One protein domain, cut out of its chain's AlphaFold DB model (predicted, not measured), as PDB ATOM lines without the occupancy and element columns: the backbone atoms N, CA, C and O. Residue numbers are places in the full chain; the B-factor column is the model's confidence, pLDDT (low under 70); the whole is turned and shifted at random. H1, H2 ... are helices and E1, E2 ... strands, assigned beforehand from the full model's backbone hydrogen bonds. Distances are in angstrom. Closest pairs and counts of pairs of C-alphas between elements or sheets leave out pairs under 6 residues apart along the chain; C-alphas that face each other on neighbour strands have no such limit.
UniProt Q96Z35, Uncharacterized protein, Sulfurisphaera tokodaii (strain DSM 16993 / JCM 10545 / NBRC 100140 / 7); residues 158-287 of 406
ATOM      1  N   ALA A 158     287.594 233.418 239.192       90.00
ATOM      2  CA  ALA A 158     287.618 232.001 238.824       90.00
ATOM      3  C   ALA A 158     288.618 231.203 239.698       90.00
ATOM      4  O   ALA A 158     289.708 231.709 239.970       90.00
ATOM      5  N   PRO A 159     288.315 229.951 240.100       91.56
ATOM      6  CA  PRO A 159     287.071 229.208 239.874       91.56
ATOM      7  C   PRO A 159     285.984 229.458 240.941       91.56
ATOM      8  O   PRO A 159     284.948 228.802 240.895       91.56
ATOM      9  N   THR A 160     286.190 230.373 241.898       94.31
ATOM     10  CA  THR A 160     285.228 230.687 242.977       94.31
ATOM     11  C   THR A 160     283.822 230.957 242.442       94.31
ATOM     12  O   THR A 160     282.849 230.477 243.017       94.31
ATOM     13  N   TYR A 161     283.701 231.678 241.323       94.81
ATOM     14  CA  TYR A 161     282.392 232.080 240.814       94.81
ATOM     15  C   TYR A 161     281.524 230.877 240.421       94.81
ATOM     16  O   TYR A 161     280.361 230.794 240.799       94.81
ATOM     17  N   GLU A 162     282.115 229.887 239.751       94.38
ATOM     18  CA  GLU A 162     281.468 228.609 239.417       94.38
ATOM     19  C   GLU A 162     280.910 227.903 240.661       94.38
ATOM     20  O   GLU A 162     279.772 227.438 240.674       94.38
ATOM     21  N   ARG A 163     281.708 227.872 241.733       94.69
ATOM     22  CA  ARG A 163     281.377 227.224 243.008       94.69
ATOM     23  C   ARG A 163     280.273 227.967 243.749       94.69
ATOM     24  O   ARG A 163     279.369 227.337 244.289       94.69
ATOM     25  N   PHE A 164     280.329 229.297 243.736       96.56
ATOM     26  CA  PHE A 164     279.299 230.161 244.304       96.56
ATOM     27  C   PHE A 164     277.956 229.969 243.594       96.56
ATOM     28  O   PHE A 164     276.942 229.770 244.256       96.56
ATOM     29  N   LEU A 165     277.949 229.958 242.256       96.50
ATOM     30  CA  LEU A 165     276.728 229.753 241.478       96.50
ATOM     31  C   LEU A 165     276.114 228.373 241.723       96.50
ATOM     32  O   LEU A 165     274.907 228.284 241.931       96.50
ATOM     33  N   ARG A 166     276.929 227.313 241.760       96.62
ATOM     34  CA  ARG A 166     276.448 225.968 242.097       96.62
ATOM     35  C   ARG A 166     275.792 225.933 243.481       96.62
ATOM     36  O   ARG A 166     274.686 225.412 243.608       96.62
ATOM     37  N   ALA A 167     276.445 226.509 244.491       97.00
ATOM     38  CA  ALA A 167     275.926 226.533 245.856       97.00
ATOM     39  C   ALA A 167     274.617 227.340 245.967       97.00
ATOM     40  O   ALA A 167     273.683 226.898 246.630       97.00
ATOM     41  N   GLU A 168     274.506 228.471 245.261       97.31
ATOM     42  CA  GLU A 168     273.273 229.269 245.212       97.31
ATOM     43  C   GLU A 168     272.122 228.541 244.517       97.31
ATOM     44  O   GLU A 168     271.010 228.513 245.040       97.31
ATOM     45  N   PHE A 169     272.373 227.904 243.369       97.56
ATOM     46  CA  PHE A 169     271.355 227.085 242.707       97.56
ATOM     47  C   PHE A 169     270.911 225.931 243.609       97.56
ATOM     48  O   PHE A 169     269.711 225.711 243.755       97.56
ATOM     49  N   SER A 170     271.853 225.230 244.250       95.62
ATOM     50  CA  SER A 170     271.551 224.141 245.185       95.62
ATOM     51  C   SER A 170     270.679 224.617 246.354       95.62
ATOM     52  O   SER A 170     269.615 224.045 246.599       95.62
ATOM     53  N   ARG A 171     271.060 225.722 247.016       96.12
ATOM     54  CA  ARG A 171     270.295 226.342 248.113       96.12
ATOM     55  C   ARG A 171     268.859 226.650 247.695       96.12
ATOM     56  O   ARG A 171     267.915 226.250 248.372       96.12
ATOM     57  N   ILE A 172     268.699 227.364 246.583       96.44
ATOM     58  CA  ILE A 172     267.394 227.852 246.135       96.44
ATOM     59  C   ILE A 172     266.504 226.694 245.680       96.44
ATOM     60  O   ILE A 172     265.336 226.635 246.054       96.44
ATOM     61  N   LEU A 173     267.039 225.742 244.913       94.94
ATOM     62  CA  LEU A 173     266.273 224.584 244.454       94.94
ATOM     63  C   LEU A 173     265.788 223.728 245.628       94.94
ATOM     64  O   LEU A 173     264.625 223.328 245.637       94.94
ATOM     65  N   ASN A 174     266.631 223.507 246.641       90.00
ATOM     66  CA  ASN A 174     266.224 222.806 247.857       90.00
ATOM     67  C   ASN A 174     265.136 223.581 248.633       90.00
ATOM     68  O   ASN A 174     264.166 222.975 249.086       90.00
ATOM     69  N   ASN A 175     265.223 224.917 248.721       90.88
ATOM     70  CA  ASN A 175     264.174 225.756 249.327       90.88
ATOM     71  C   ASN A 175     262.837 225.688 248.561       90.88
ATOM     72  O   ASN A 175     261.772 225.728 249.174       90.88
ATOM     73  N   LEU A 176     262.887 225.561 247.231       90.44
ATOM     74  CA  LEU A 176     261.716 225.375 246.362       90.44
ATOM     75  C   LEU A 176     261.145 223.949 246.418       90.44
ATOM     76  O   LEU A 176     260.233 223.615 245.665       90.44
ATOM     77  N   GLY A 177     261.683 223.097 247.291       86.19
ATOM     78  CA  GLY A 177     261.219 221.734 247.470       86.19
ATOM     79  C   GLY A 177     261.687 220.785 246.375       86.19
ATOM     80  O   GLY A 177     261.110 219.714 246.272       86.19
ATOM     81  N   TYR A 178     262.702 221.125 245.577       87.25
ATOM     82  CA  TYR A 178     263.436 220.140 244.777       87.25
ATOM     83  C   TYR A 178     264.489 219.452 245.634       87.25
ATOM     84  O   TYR A 178     264.705 219.782 246.798       87.25
ATOM     85  N   TYR A 179     265.171 218.495 245.026       82.44
ATOM     86  CA  TYR A 179     266.292 217.832 245.649       82.44
ATOM     87  C   TYR A 179     267.544 217.984 244.801       82.44
ATOM     88  O   TYR A 179     267.689 217.320 243.772       82.44
ATOM     89  N   ALA A 180     268.416 218.898 245.211       88.25
ATOM     90  CA  ALA A 180     269.616 219.265 244.479       88.25
ATOM     91  C   ALA A 180     270.870 218.673 245.144       88.25
ATOM     92  O   ALA A 180     271.105 218.876 246.335       88.25
ATOM     93  N   LEU A 181     271.673 217.953 244.360       83.31
ATOM     94  CA  LEU A 181     272.900 217.277 244.777       83.31
ATOM     95  C   LEU A 181     274.104 217.885 244.066       83.31
ATOM     96  O   LEU A 181     274.210 217.812 242.839       83.31
ATOM     97  N   SER A 182     275.012 218.468 244.843       88.94
ATOM     98  CA  SER A 182     276.227 219.102 244.333       88.94
ATOM     99  C   SER A 182     277.383 218.109 244.238       88.94
ATOM    100  O   SER A 182     277.671 217.391 245.192       88.94
ATOM    101  N   GLU A 183     278.096 218.104 243.112       85.31
ATOM    102  CA  GLU A 183     279.299 217.285 242.887       85.31
ATOM    103  C   GLU A 183     279.097 215.794 243.209       85.31
ATOM    104  O   GLU A 183     280.018 215.101 243.666       85.31
ATOM    105  N   CYS A 184     277.880 215.288 242.986       75.56
ATOM    106  CA  CYS A 184     277.601 213.875 243.174       75.56
ATOM    107  C   CYS A 184     278.462 213.072 242.191       75.56
ATOM    108  O   CYS A 184     278.734 213.485 241.062       75.56
ATOM    109  N   SER A 185     278.975 211.932 242.638       69.44
ATOM    110  CA  SER A 185     279.774 211.078 241.762       69.44
ATOM    111  C   SER A 185     278.840 210.210 240.944       69.44
ATOM    112  O   SER A 185     277.908 209.655 241.504       69.44
ATOM    113  N   SER A 186     279.112 210.060 239.653       62.56
ATOM    114  CA  SER A 186     278.475 209.066 238.796       62.56
ATOM    115  C   SER A 186     279.520 208.360 237.933       62.56
ATOM    116  O   SER A 186     280.703 208.695 237.971       62.56
ATOM    117  N   ILE A 187     279.123 207.359 237.159       56.12
ATOM    118  CA  ILE A 187     280.044 206.604 236.305       56.12
ATOM    119  C   ILE A 187     279.878 207.049 234.867       56.12
ATOM    120  O   ILE A 187     278.761 207.200 234.378       56.12
ATOM    121  N   SER A 188     281.002 207.264 234.184       52.59
ATOM    122  CA  SER A 188     281.004 207.635 232.775       52.59
ATOM    123  C   SER A 188     280.235 206.601 231.948       52.59
ATOM    124  O   SER A 188     280.212 205.420 232.302       52.59
ATOM    125  N   PRO A 189     279.691 206.974 230.778       50.69
ATOM    126  CA  PRO A 189     278.973 206.026 229.922       50.69
ATOM    127  C   PRO A 189     279.811 204.794 229.545       50.69
ATOM    128  O   PRO A 189     279.275 203.718 229.310       50.69
ATOM    129  N   THR A 190     281.139 204.952 229.515       47.66
ATOM    130  CA  THR A 190     282.110 203.887 229.238       47.66
ATOM    131  C   THR A 190     282.364 202.943 230.412       47.66
ATOM    132  O   THR A 190     282.993 201.911 230.210       47.66
ATOM    133  N   GLY A 191     281.933 203.271 231.633       47.69
ATOM    134  CA  GLY A 191     282.188 202.462 232.830       47.69
ATOM    135  C   GLY A 191     283.616 202.545 233.380       47.69
ATOM    136  O   GLY A 191     283.943 201.831 234.323       47.69
ATOM    137  N   LEU A 192     284.483 203.372 232.785       47.28
ATOM    138  CA  LEU A 192     285.919 203.397 233.093       47.28
ATOM    139  C   LEU A 192     286.316 204.506 234.068       47.28
ATOM    140  O   LEU A 192     287.330 204.373 234.751       47.28
ATOM    141  N   ASN A 193     285.536 205.586 234.128       52.28
ATOM    142  CA  ASN A 193     285.852 206.777 234.906       52.28
ATOM    143  C   ASN A 193     284.672 207.179 235.790       52.28
ATOM    144  O   ASN A 193     283.514 206.942 235.450       52.28
ATOM    145  N   ILE A 194     284.978 207.846 236.898       64.94
ATOM    146  CA  ILE A 194     283.980 208.571 237.683       64.94
ATOM    147  C   ILE A 194     283.823 209.954 237.051       64.94
ATOM    148  O   ILE A 194     284.809 210.667 236.863       64.94
ATOM    149  N   ILE A 195     282.592 210.321 236.722       67.94
ATOM    150  CA  ILE A 195     282.201 211.684 236.366       67.94
ATOM    151  C   ILE A 195     281.614 212.371 237.598       67.94
ATOM    152  O   ILE A 195     281.087 211.711 238.493       67.94
ATOM    153  N   LYS A 196     281.713 213.695 237.655       81.25
ATOM    154  CA  LYS A 196     281.171 214.496 238.753       81.25
ATOM    155  C   LYS A 196     280.436 215.692 238.168       81.25
ATOM    156  O   LYS A 196     281.078 216.713 237.939       81.25
ATOM    157  N   PRO A 197     279.143 215.544 237.845       87.38
ATOM    158  CA  PRO A 197     278.329 216.683 237.466       87.38
ATOM    159  C   PRO A 197     278.325 217.716 238.584       87.38
ATOM    160  O   PRO A 197     278.269 217.352 239.760       87.38
ATOM    161  N   ASP A 198     278.357 218.991 238.213       93.88
ATOM    162  CA  ASP A 198     278.326 220.065 239.194       93.88
ATOM    163  C   ASP A 198     277.024 220.027 240.004       93.88
ATOM    164  O   ASP A 198     277.083 219.991 241.230       93.88
ATOM    165  N   LEU A 199     275.851 219.978 239.362       94.38
ATOM    166  CA  LEU A 199     274.574 219.891 240.077       94.38
ATOM    167  C   LEU A 199     273.597 218.934 239.396       94.38
ATOM    168  O   LEU A 199     273.354 219.028 238.192       94.38
ATOM    169  N   VAL A 200     272.989 218.053 240.187       87.88
ATOM    170  CA  VAL A 200     271.936 217.123 239.755       87.88
ATOM    171  C   VAL A 200     270.674 217.390 240.567       87.88
ATOM    172  O   VAL A 200     270.734 217.468 241.787       87.88
ATOM    173  N   VAL A 201     269.529 217.544 239.905       88.75
ATOM    174  CA  VAL A 201     268.266 217.966 240.524       88.75
ATOM    175  C   VAL A 201     267.190 216.917 240.283       88.75
ATOM    176  O   VAL A 201     266.961 216.520 239.141       88.75
ATOM    177  N   TYR A 202     266.483 216.520 241.335       80.44
ATOM    178  CA  TYR A 202     265.341 215.605 241.294       80.44
ATOM    179  C   TYR A 202     264.059 216.312 241.747       80.44
ATOM    180  O   TYR A 202     264.101 217.280 242.513       80.44
ATOM    181  N   LYS A 203     262.904 215.816 241.287       75.19
ATOM    182  CA  LYS A 203     261.600 216.208 241.841       75.19
ATOM    183  C   LYS A 203     261.395 215.552 243.203       75.19
ATOM    184  O   LYS A 203     261.886 214.456 243.448       75.19
ATOM    185  N   ASN A 204     260.650 216.214 244.080       65.75
ATOM    186  CA  ASN A 204     260.423 215.751 245.451       65.75
ATOM    187  C   ASN A 204     259.043 215.110 245.668       65.75
ATOM    188  O   ASN A 204     258.655 214.856 246.802       65.75
ATOM    189  N   GLU A 205     258.284 214.883 244.592       52.56
ATOM    190  CA  GLU A 205     256.847 214.611 244.704       52.56
ATOM    191  C   GLU A 205     256.461 213.124 244.741       52.56
ATOM    192  O   GLU A 205     255.362 212.848 245.198       52.56
ATOM    193  N   ASP A 206     257.319 212.161 244.367       45.56
ATOM    194  CA  ASP A 206     256.983 210.728 244.477       45.56
ATOM    195  C   ASP A 206     258.218 209.804 244.511       45.56
ATOM    196  O   ASP A 206     259.206 210.007 243.806       45.56
ATOM    197  N   VAL A 207     258.156 208.747 245.334       39.09
ATOM    198  CA  VAL A 207     259.254 207.787 245.608       39.09
ATOM    199  C   VAL A 207     259.721 207.031 244.350       39.09
ATOM    200  O   VAL A 207     260.861 206.580 244.301       39.09
ATOM    201  N   SER A 208     258.876 206.934 243.322       38.75
ATOM    202  CA  SER A 208     259.161 206.256 242.050       38.75
ATOM    203  C   SER A 208     259.831 207.131 240.981       38.75
ATOM    204  O   SER A 208     260.230 206.602 239.951       38.75
ATOM    205  N   ASP A 209     259.950 208.448 241.195       39.84
ATOM    206  CA  ASP A 209     260.505 209.396 240.208       39.84
ATOM    207  C   ASP A 209     262.001 209.713 240.440       39.84
ATOM    208  O   ASP A 209     262.608 210.459 239.671       39.84
ATOM    209  N   TYR A 210     262.632 209.140 241.474       48.50
ATOM    210  CA  TYR A 210     264.050 209.376 241.804       48.50
ATOM    211  C   TYR A 210     265.047 208.572 240.956       48.50
ATOM    212  O   TYR A 210     266.260 208.697 241.151       48.50
ATOM    213  N   ASP A 211     264.565 207.763 240.012       49.66
ATOM    214  CA  ASP A 211     265.429 206.967 239.137       49.66
ATOM    215  C   ASP A 211     266.148 207.833 238.093       49.66
ATOM    216  O   ASP A 211     267.267 207.512 237.694       49.66
ATOM    217  N   TYR A 212     265.548 208.966 237.701       64.88
ATOM    218  CA  TYR A 212     266.102 209.879 236.699       64.88
ATOM    219  C   TYR A 212     266.124 211.321 237.209       64.88
ATOM    220  O   TYR A 212     265.106 211.820 237.695       64.88
ATOM    221  N   PRO A 213     267.251 212.043 237.070       76.38
ATOM    222  CA  PRO A 213     267.271 213.457 237.400       76.38
ATOM    223  C   PRO A 213     266.311 214.250 236.514       76.38
ATOM    224  O   PRO A 213     266.242 214.062 235.297       76.38
ATOM    225  N   LEU A 214     265.626 215.218 237.112       83.62
ATOM    226  CA  LEU A 214     264.909 216.242 236.365       83.62
ATOM    227  C   LEU A 214     265.885 217.055 235.509       83.62
ATOM    228  O   LEU A 214     265.644 217.265 234.323       83.62
ATOM    229  N   LEU A 215     266.972 217.520 236.122       91.88
ATOM    230  CA  LEU A 215     267.891 218.479 235.524       91.88
ATOM    231  C   LEU A 215     269.330 218.187 235.957       91.88
ATOM    232  O   LEU A 215     269.585 217.912 237.127       91.88
ATOM    233  N   VAL A 216     270.273 218.292 235.023       93.12
ATOM    234  CA  VAL A 216     271.716 218.307 235.309       93.12
ATOM    235  C   VAL A 216     272.302 219.626 234.814       93.12
ATOM    236  O   VAL A 216     272.025 220.033 233.686       93.12
ATOM    237  N   LEU A 217     273.102 220.298 235.639       97.31
ATOM    238  CA  LEU A 217     273.744 221.570 235.305       97.31
ATOM    239  C   LEU A 217     275.263 221.471 235.449       97.31
ATOM    240  O   LEU A 217     275.759 220.898 236.416       97.31
ATOM    241  N   GLU A 218     275.975 222.080 234.501       97.06
ATOM    242  CA  GLU A 218     277.414 222.356 234.575       97.06
ATOM    243  C   GLU A 218     277.637 223.864 234.719       97.06
ATOM    244  O   GLU A 218     277.050 224.663 233.983       97.06
ATOM    245  N   PHE A 219     278.501 224.272 235.640       96.62
ATOM    246  CA  PHE A 219     278.768 225.673 235.927       96.62
ATOM    247  C   PHE A 219     280.149 226.047 235.399       96.62
ATOM    248  O   PHE A 219     281.085 225.248 235.419       96.62
ATOM    249  N   LYS A 220     280.318 227.288 234.947       96.12
ATOM    250  CA  LYS A 220     281.635 227.860 234.648       96.12
ATOM    251  C   LYS A 220     281.684 229.325 235.045       96.12
ATOM    252  O   LYS A 220     280.729 230.075 234.866       96.12
ATOM    253  N   SER A 221     282.846 229.758 235.532       93.06
ATOM    254  CA  SER A 221     283.052 231.162 235.929       93.06
ATOM    255  C   SER A 221     282.939 232.138 234.748       93.06
ATOM    256  O   SER A 221     282.607 233.296 234.957       93.06
ATOM    257  N   ASN A 222     283.198 231.667 233.522       91.50
ATOM    258  CA  ASN A 222     283.079 232.409 232.265       91.50
ATOM    259  C   ASN A 222     282.555 231.471 231.166       91.50
ATOM    260  O   ASN A 222     282.608 230.251 231.331       91.50
ATOM    261  N   TYR A 223     282.132 232.013 230.019       88.56
ATOM    262  CA  TYR A 223     281.793 231.192 228.852       88.56
ATOM    263  C   TYR A 223     282.958 230.273 228.456       88.56
ATOM    264  O   TYR A 223     284.069 230.739 228.197       88.56
ATOM    265  N   ALA A 224     282.691 228.968 228.383       86.81
ATOM    266  CA  ALA A 224     283.678 227.961 228.015       86.81
ATOM    267  C   ALA A 224     283.022 226.868 227.156       86.81
ATOM    268  O   ALA A 224     282.148 226.156 227.654       86.81
ATOM    269  N   PRO A 225     283.467 226.661 225.899       82.81
ATOM    270  CA  PRO A 225     282.929 225.603 225.039       82.81
ATOM    271  C   PRO A 225     283.033 224.195 225.647       82.81
ATOM    272  O   PRO A 225     282.224 223.322 225.342       82.81
ATOM    273  N   SER A 226     284.004 223.973 226.540       86.75
ATOM    274  CA  SER A 226     284.188 222.704 227.249       86.75
ATOM    275  C   SER A 226     283.008 222.328 228.147       86.75
ATOM    276  O   SER A 226     282.793 221.138 228.358       86.75
ATOM    277  N   ALA A 227     282.224 223.296 228.636       89.88
ATOM    278  CA  ALA A 227     281.067 223.020 229.489       89.88
ATOM    279  C   ALA A 227     280.018 222.175 228.759       89.88
ATOM    280  O   ALA A 227     279.489 221.216 229.315       89.88
ATOM    281  N   MET A 228     279.776 222.472 227.476       89.94
ATOM    282  CA  MET A 228     278.830 221.704 226.665       89.94
ATOM    283  C   MET A 228     279.342 220.285 226.364       89.94
ATOM    284  O   MET A 228     278.563 219.343 226.255       89.94
ATOM    285  N   TYR A 229     280.659 220.100 226.265       88.12
ATOM    286  CA  TYR A 229     281.241 218.763 226.134       88.12
ATOM    287  C   TYR A 229     281.093 217.955 227.435       88.12
ATOM    288  O   TYR A 229     280.698 216.791 227.399       88.12
ATOM    289  N   GLN A 230     281.353 218.581 228.587       89.62
ATOM    290  CA  GLN A 230     281.212 217.955 229.907       89.62
ATOM    291  C   GLN A 230     279.761 217.559 230.197       89.62
ATOM    292  O   GLN A 230     279.498 216.405 230.535       89.62
ATOM    293  N   ILE A 231     278.802 218.465 229.975       91.44
ATOM    294  CA  ILE A 231     277.385 218.173 230.223       91.44
ATOM    295  C   ILE A 231     276.877 217.031 229.334       91.44
ATOM    296  O   ILE A 231     276.103 216.199 229.798       91.44
ATOM    297  N   GLN A 232     277.355 216.908 228.090       85.12
ATOM    298  CA  GLN A 232     276.993 215.790 227.210       85.12
ATOM    299  C   GLN A 232     277.466 214.432 227.744       85.12
ATOM    300  O   GLN A 232     276.770 213.432 227.562       85.12
ATOM    301  N   GLU A 233     278.622 214.369 228.407       79.62
ATOM    302  CA  GLU A 233     279.076 213.147 229.081       79.62
ATOM    303  C   GLU A 233     278.151 212.786 230.250       79.62
ATOM    304  O   GLU A 233     277.782 211.619 230.402       79.62
ATOM    305  N   TYR A 234     277.702 213.779 231.022       83.12
ATOM    306  CA  TYR A 234     276.773 213.560 232.134       83.12
ATOM    307  C   TYR A 234     275.387 213.144 231.650       83.12
ATOM    308  O   TYR A 234     274.800 212.220 232.202       83.12
ATOM    309  N   VAL A 235     274.885 213.758 230.577       77.88
ATOM    310  CA  VAL A 235     273.596 213.414 229.961       77.88
ATOM    311  C   VAL A 235     273.562 211.955 229.526       77.88
ATOM    312  O   VAL A 235     272.580 211.258 229.768       77.88
ATOM    313  N   LYS A 236     274.643 211.459 228.914       70.19
ATOM    314  CA  LYS A 236     274.742 210.048 228.510       70.19
ATOM    315  C   LYS A 236     274.765 209.089 229.704       70.19
ATOM    316  O   LYS A 236     274.352 207.942 229.545       70.19
ATOM    317  N   ALA A 237     275.297 209.527 230.844       64.25
ATOM    318  CA  ALA A 237     275.444 208.708 232.044       64.25
ATOM    319  C   ALA A 237     274.189 208.704 232.925       64.25
ATOM    320  O   ALA A 237     273.805 207.655 233.429       64.25
ATOM    321  N   LEU A 238     273.557 209.866 233.089       69.75
ATOM    322  CA  LEU A 238     272.457 210.090 234.028       69.75
ATOM    323  C   LEU A 238     271.076 210.130 233.370       69.75
ATOM    324  O   LEU A 238     270.078 210.000 234.068       69.75
ATOM    325  N   LEU A 239     271.014 210.317 232.046       72.88
ATOM    326  CA  LEU A 239     269.776 210.361 231.260       72.88
ATOM    327  C   LEU A 239     268.695 211.294 231.851       72.88
ATOM    328  O   LEU A 239     267.557 210.858 232.033       72.88
ATOM    329  N   PRO A 240     269.016 212.566 232.156       77.88
ATOM    330  CA  PRO A 240     268.050 213.469 232.765       77.88
ATOM    331  C   PRO A 240     266.948 213.886 231.781       77.88
ATOM    332  O   PRO A 240     267.081 213.705 230.572       77.88
ATOM    333  N   TYR A 241     265.877 214.510 232.275       81.44
ATOM    334  CA  TYR A 241     264.865 215.122 231.397       81.44
ATOM    335  C   TYR A 241     265.373 216.400 230.722       81.44
ATOM    336  O   TYR A 241     265.057 216.660 229.556       81.44
ATOM    337  N   TYR A 242     266.184 217.166 231.447       90.94
ATOM    338  CA  TYR A 242     266.783 218.414 231.001       90.94
ATOM    339  C   TYR A 242     268.263 218.465 231.359       90.94
ATOM    340  O   TYR A 242     268.717 217.865 232.336       90.94
ATOM    341  N   TYR A 243     269.024 219.235 230.595       95.44
ATOM    342  CA  TYR A 243     270.412 219.524 230.923       95.44
ATOM    343  C   TYR A 243     270.771 220.950 230.548       95.44
ATOM    344  O   TYR A 243     270.173 221.530 229.643       95.44
ATOM    345  N   GLY A 244     271.750 221.528 231.229       97.31
ATOM    346  CA  GLY A 244     272.092 222.917 230.993       97.31
ATOM    347  C   GLY A 244     273.480 223.313 231.442       97.31
ATOM    348  O   GLY A 244     274.214 222.554 232.073       97.31
ATOM    349  N   VAL A 245     273.819 224.541 231.082       97.69
ATOM    350  CA  VAL A 245     275.073 225.200 231.424       97.69
ATOM    351  C   VAL A 245     274.774 226.559 232.043       97.69
ATOM    352  O   VAL A 245     273.858 227.269 231.613       97.69
ATOM    353  N   VAL A 246     275.550 226.916 233.061       97.50
ATOM    354  CA  VAL A 246     275.429 228.180 233.787       97.50
ATOM    355  C   VAL A 246     276.773 228.900 233.754       97.50
ATOM    356  O   VAL A 246     277.780 228.377 234.229       97.50
ATOM    357  N   TYR A 247     276.796 230.110 233.199       96.00
ATOM    358  CA  TYR A 247     278.014 230.899 233.026       96.00
ATOM    359  C   TYR A 247     277.969 232.194 233.823       96.00
ATOM    360  O   TYR A 247     276.994 232.939 233.741       96.00
ATOM    361  N   GLY A 248     279.066 232.519 234.499       92.69
ATOM    362  CA  GLY A 248     279.316 233.876 234.976       92.69
ATOM    363  C   GLY A 248     279.617 234.851 233.829       92.69
ATOM    364  O   GLY A 248     280.350 234.520 232.896       92.69
ATOM    365  N   ILE A 249     279.051 236.061 233.890       89.69
ATOM    366  CA  ILE A 249     279.313 237.187 232.977       89.69
ATOM    367  C   ILE A 249     279.362 238.480 233.807       89.69
ATOM    368  O   ILE A 249     278.380 239.212 233.924       89.69
ATOM    369  N   GLY A 250     280.505 238.755 234.442       86.50
ATOM    370  CA  GLY A 250     280.593 239.836 235.431       86.50
ATOM    371  C   GLY A 250     279.551 239.637 236.540       86.50
ATOM    372  O   GLY A 250     279.433 238.539 237.075       86.50
ATOM    373  N   ASN A 251     278.743 240.661 236.830       87.56
ATOM    374  CA  ASN A 251     277.654 240.587 237.821       87.56
ATOM    375  C   ASN A 251     276.361 239.930 237.297       87.56
ATOM    376  O   ASN A 251     275.327 239.961 237.968       87.56
ATOM    377  N   GLN A 252     276.399 239.384 236.084       92.69
ATOM    378  CA  GLN A 252     275.296 238.665 235.466       92.69
ATOM    379  C   GLN A 252     275.638 237.184 235.316       92.69
ATOM    380  O   GLN A 252     276.801 236.779 235.379       92.69
ATOM    381  N   ILE A 253     274.603 236.381 235.103       95.19
ATOM    382  CA  ILE A 253     274.684 234.936 234.938       95.19
ATOM    383  C   ILE A 253     273.891 234.566 233.696       95.19
ATOM    384  O   ILE A 253     272.739 234.969 233.572       95.19
ATOM    385  N   LYS A 254     274.472 233.779 232.795       96.81
ATOM    386  CA  LYS A 254     273.751 233.201 231.661       96.81
ATOM    387  C   LYS A 254     273.357 231.768 231.975       96.81
ATOM    388  O   LYS A 254     274.218 230.968 232.332       96.81
ATOM    389  N   VAL A 255     272.080 231.449 231.807       97.88
ATOM    390  CA  VAL A 255     271.521 230.111 232.012       97.88
ATOM    391  C   VAL A 255     270.974 229.605 230.688       97.88
ATOM    392  O   VAL A 255     270.084 230.223 230.103       97.88
ATOM    393  N   GLU A 256     271.491 228.471 230.226       97.75
ATOM    394  CA  GLU A 256     270.998 227.782 229.035       97.75
ATOM    395  C   GLU A 256     270.573 226.363 229.413       97.75
ATOM    396  O   GLU A 256     271.386 225.601 229.931       97.75
ATOM    397  N   ILE A 257     269.314 225.999 229.148       98.19
ATOM    398  CA  ILE A 257     268.781 224.651 229.408       98.19
ATOM    399  C   ILE A 257     268.178 224.093 228.124       98.19
ATOM    400  O   ILE A 257     267.475 224.795 227.392       98.19
ATOM    401  N   PHE A 258     268.440 222.817 227.880       96.00
ATOM    402  CA  PHE A 258     268.031 222.052 226.715       96.00
ATOM    403  C   PHE A 258     267.227 220.825 227.151       96.00
ATOM    404  O   PHE A 258     267.435 220.278 228.238       96.00
ATOM    405  N   ASP A 259     266.309 220.387 226.294       89.88
ATOM    406  CA  ASP A 259     265.686 219.071 226.416       89.88
ATOM    407  C   ASP A 259     266.588 217.967 225.839       89.88
ATOM    408  O   ASP A 259     267.620 218.221 225.215       89.88
ATOM    409  N   MET A 260     266.179 216.710 226.004       79.38
ATOM    410  CA  MET A 260     266.916 215.549 225.489       79.38
ATOM    411  C   MET A 260     266.949 215.427 223.957       79.38
ATOM    412  O   MET A 260     267.610 214.524 223.436       79.38
ATOM    413  N   GLN A 261     266.238 216.288 223.225       84.38
ATOM    414  CA  GLN A 261     266.323 216.422 221.770       84.38
ATOM    415  C   GLN A 261     267.304 217.533 221.358       84.38
ATOM    416  O   GLN A 261     267.527 217.737 220.166       84.38
ATOM    417  N   GLY A 262     267.913 218.225 222.325       86.19
ATOM    418  CA  GLY A 262     268.834 219.333 222.100       86.19
ATOM    419  C   GLY A 262     268.136 220.649 221.767       86.19
ATOM    420  O   GLY A 262     268.800 221.602 221.357       86.19
ATOM    421  N   LYS A 263     266.811 220.741 221.928       93.38
ATOM    422  CA  LYS A 263     266.090 222.002 221.755       93.38
ATOM    423  C   LYS A 263     266.302 222.864 222.994       93.38
ATOM    424  O   LYS A 263     266.097 222.415 224.118       93.38
ATOM    425  N   GLN A 264     266.679 224.121 222.779       96.69
ATOM    426  CA  GLN A 264     266.824 225.090 223.858       96.69
ATOM    427  C   GLN A 264     265.446 225.459 224.427       96.69
ATOM    428  O   GLN A 264     264.555 225.900 223.700       96.69
ATOM    429  N   VAL A 265     265.284 225.250 225.731       96.75
ATOM    430  CA  VAL A 265     264.059 225.507 226.502       96.75
ATOM    431  C   VAL A 265     264.198 226.792 227.318       96.75
ATOM    432  O   VAL A 265     263.244 227.556 227.445       96.75
ATOM    433  N   VAL A 266     265.403 227.056 227.829       97.50
ATOM    434  CA  VAL A 266     265.740 228.263 228.591       97.50
ATOM    435  C   VAL A 266     266.998 228.891 228.002       97.50
ATOM    436  O   VAL A 266     267.959 228.188 227.687       97.50
ATOM    437  N   ASN A 267     266.985 230.215 227.864       97.00
ATOM    438  CA  ASN A 267     268.137 231.038 227.501       97.00
ATOM    439  C   ASN A 267     267.954 232.419 228.129       97.00
ATOM    440  O   ASN A 267     267.292 233.286 227.556       97.00
ATOM    441  N   GLU A 268     268.459 232.592 229.344       96.88
ATOM    442  CA  GLU A 268     268.194 233.785 230.145       96.88
ATOM    443  C   GLU A 268     269.452 234.353 230.775       96.88
ATOM    444  O   GLU A 268     270.426 233.646 231.037       96.88
ATOM    445  N   ILE A 269     269.399 235.659 231.025       96.38
ATOM    446  CA  ILE A 269     270.407 236.385 231.779       96.38
ATOM    447  C   ILE A 269     269.780 236.794 233.108       96.38
ATOM    448  O   ILE A 269     268.776 237.503 233.136       96.38
ATOM    449  N   LEU A 270     270.381 236.337 234.201       94.88
ATOM    450  CA  LEU A 270     270.008 236.681 235.564       94.88
ATOM    451  C   LEU A 270     271.004 237.697 236.125       94.88
ATOM    452  O   LEU A 270     272.191 237.659 235.802       94.88
ATOM    453  N   SER A 271     270.532 238.578 236.998       90.81
ATOM    454  CA  SER A 271     271.395 239.476 237.769       90.81
ATOM    455  C   SER A 271     271.649 238.891 239.154       90.81
ATOM    456  O   SER A 271     270.724 238.376 239.787       90.81
ATOM    457  N   LEU A 272     272.875 239.025 239.661       86.06
ATOM    458  CA  LEU A 272     273.149 238.794 241.080       86.06
ATOM    459  C   LEU A 272     272.462 239.878 241.926       86.06
ATOM    460  O   LEU A 272     272.611 241.070 241.659       86.06
ATOM    461  N   GLY A 273     271.736 239.470 242.969       75.06
ATOM    462  CA  GLY A 273     271.002 240.339 243.900       75.06
ATOM    463  C   GLY A 273     271.868 240.981 244.987       75.06
ATOM    464  O   GLY A 273     271.336 241.539 245.938       75.06
ATOM    465  N   ASN A 274     273.193 240.922 244.827       75.38
ATOM    466  CA  ASN A 274     274.198 241.558 245.672       75.38
ATOM    467  C   ASN A 274     274.188 241.135 247.168       75.38
ATOM    468  O   ASN A 274     273.649 241.862 248.002       75.38
ATOM    469  N   PRO A 275     274.836 240.015 247.555       83.56
ATOM    470  CA  PRO A 275     275.633 239.114 246.713       83.56
ATOM    471  C   PRO A 275     274.830 237.944 246.127       83.56
ATOM    472  O   PRO A 275     275.300 237.314 245.186       83.56
ATOM    473  N   TYR A 276     273.667 237.626 246.700       93.38
ATOM    474  CA  TYR A 276     272.975 236.353 246.489       93.38
ATOM    475  C   TYR A 276     272.044 236.388 245.280       93.38
ATOM    476  O   TYR A 276     271.532 237.439 244.890       93.38
ATOM    477  N   LEU A 277     271.824 235.229 244.673       93.69
ATOM    478  CA  LEU A 277     270.861 235.056 243.600       93.69
ATOM    479  C   LEU A 277     269.434 235.110 244.162       93.69
ATOM    480  O   LEU A 277     269.160 234.655 245.270       93.69
ATOM    481  N   SER A 278     268.516 235.685 243.386       91.88
ATOM    482  CA  SER A 278     267.107 235.778 243.774       91.88
ATOM    483  C   SER A 278     266.418 234.419 243.666       91.88
ATOM    484  O   SER A 278     266.389 233.833 242.582       91.88
ATOM    485  N   ASP A 279     265.780 233.973 244.750       93.06
ATOM    486  CA  ASP A 279     264.985 232.741 244.769       93.06
ATOM    487  C   ASP A 279     263.912 232.742 243.657       93.06
ATOM    488  O   ASP A 279     263.777 231.769 242.912       93.06
ATOM    489  N   LYS A 280     263.248 233.889 243.436       94.50
ATOM    490  CA  LYS A 280     262.242 234.075 242.370       94.50
ATOM    491  C   LYS A 280     262.810 233.920 240.961       94.50
ATOM    492  O   LYS A 280     262.089 233.535 240.046       94.50
ATOM    493  N   ALA A 281     264.085 234.261 240.760       94.81
ATOM    494  CA  ALA A 281     264.713 234.123 239.452       94.81
ATOM    495  C   ALA A 281     264.866 232.642 239.088       94.81
ATOM    496  O   ALA A 281     264.522 232.254 237.976       94.81
ATOM    497  N   ILE A 282     265.312 231.809 240.032       96.00
ATOM    498  CA  ILE A 282     265.421 230.359 239.822       96.00
ATOM    499  C   ILE A 282     264.045 229.703 239.739       96.00
ATOM    500  O   ILE A 282     263.843 228.853 238.877       96.00
ATOM    501  N   GLU A 283     263.085 230.116 240.569       95.69
ATOM    502  CA  GLU A 283     261.696 229.650 240.473       95.69
ATOM    503  C   GLU A 283     261.132 229.873 239.062       95.69
ATOM    504  O   GLU A 283     260.585 228.957 238.447       95.69
ATOM    505  N   HIS A 284     261.356 231.063 238.500       96.00
ATOM    506  CA  HIS A 284     260.975 231.390 237.130       96.00
ATOM    507  C   HIS A 284     261.685 230.510 236.090       96.00
ATOM    508  O   HIS A 284     261.013 230.000 235.192       96.00
ATOM    509  N   ILE A 285     262.997 230.256 236.227       96.88
ATOM    510  CA  ILE A 285     263.722 229.308 235.356       96.88
ATOM    511  C   ILE A 285     263.071 227.920 235.406       96.88
ATOM    512  O   ILE A 285     262.790 227.330 234.362       96.88
ATOM    513  N   MET A 286     262.794 227.407 236.608       94.94
ATOM    514  CA  MET A 286     262.208 226.077 236.786       94.94
ATOM    515  C   MET A 286     260.778 225.993 236.240       94.94
ATOM    516  O   MET A 286     260.415 224.982 235.642       94.94
ATOM    517  N   SER A 287     259.987 227.065 236.362       94.00
ATOM    518  CA  SER A 287     258.608 227.135 235.852       94.00
ATOM    519  C   SER A 287     258.501 227.021 234.326       94.00
ATOM    520  O   SER A 287     257.443 226.676 233.798       94.00
TER     521      SER A 287
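Overview. This is residues 158 to 287 of the 406 residues of an uncharacterized protein of Sulfurisphaera tokodaii (strain DSM 16993 / JCM 10545 / NBRC 100140 / 7) (UniProt Q96Z35). One twisted, curled sheet of six strands forms the middle layer of three, with H1 and H3 over one face and H2 over the other. Two parallel strands, E3 and E4, lie side by side in its middle, and two long loops, residues 183 to 198 joining E1 to E2 and residues 203 to 214 joining E2 to E3, reach out beyond the ends of these strands, with C-alphas up to 24 A and 22 A from the mean of all C-alphas. The printed part has 130 residues with three named helices and six named strands, in the order H1 E1 E2 E3 H2 E4 E5 E6 H3. The sheet is mixed, in the order E1 E2 E3 E4 E5 E6, and the class is mixed, helices and strands. The whole is compact, with a radius of gyration of the C-alphas of 13.9 A and spans of 41 by 33 by 26 A.

Along the chain. H1, residues 160 to 175, begins at C-alpha 160 at (285.228, 230.687, 242.977) and is 22.5 A long. E1 is residues 179 to 182, E2 residues 199 to 202 and E3 residues 215 to 220, 16.7 A. H2, residues 225 to 238, is 20.8 A long. E4, residues 242 to 249, is 22.7 A long, E5, residues 252 to 259, 23.6 A, and E6, residues 264 to 271, 20.5 A. H3, residues 279 to 287, ends at C-alpha 287 at (258.608, 227.135, 235.852).

Arrangement. E1 E2 E3 and E4 E5 E6 are two meanders, each strand the antiparallel neighbour of the one before. Within hydrogen-bond range are N 181 and O 200 of hairpin E1 and E2, 2.8 A, N 201 and O 215 of hairpin E2 and E3, 2.8 A, N 249 and O 252 of hairpin E4 and E5, 2.8 A, and N 253 and O 270 of hairpin E5 and E6, 2.8 A. E3 and E4 are parallel at 22 degrees, with N 220 and O 246 at 2.9 A; E3, H2 and E4 form a strand-helix-strand unit, parallel neighbour strands with a helix between, whose crossover is right-handed. H1 is on the sheet; its closest C-alphas to E3 are those of Glu 162 and Lys 220, 4.8 A. H1 touches H3 with residues 169 to 173 alone, about perpendicular at 74 degrees; the closest C-alphas are those of Ile 172 and Asp 279, 5.6 A. H3 is over E5, only just, with 3 of its 9 C-alphas, at a height over the sheet of 8.5 A. H2 is on the opposite face to H3, over E3 and E4, at a height over the sheet of 8.9 A; its closest C-alphas to E3 are those of Glu 218 and Ile 231, 6.0 A. Every O i to N i+4 pair is within hydrogen-bond range in H1 and H3, and 9 of 10 in H2.

Size, cuts and confidence. The C-alphas farthest apart are those of Gly 191 and Asn 274, 41.9 A. The printed part has no cut. The links E1 to E2 and E2 to E3 are long; in the first, residues 186 to 187 pair antiparallel with 194 to 195. Mean pLDDT of the printed part is 84.3, with residues 185 to 195, 204 to 212 and 237 to 238 under 70.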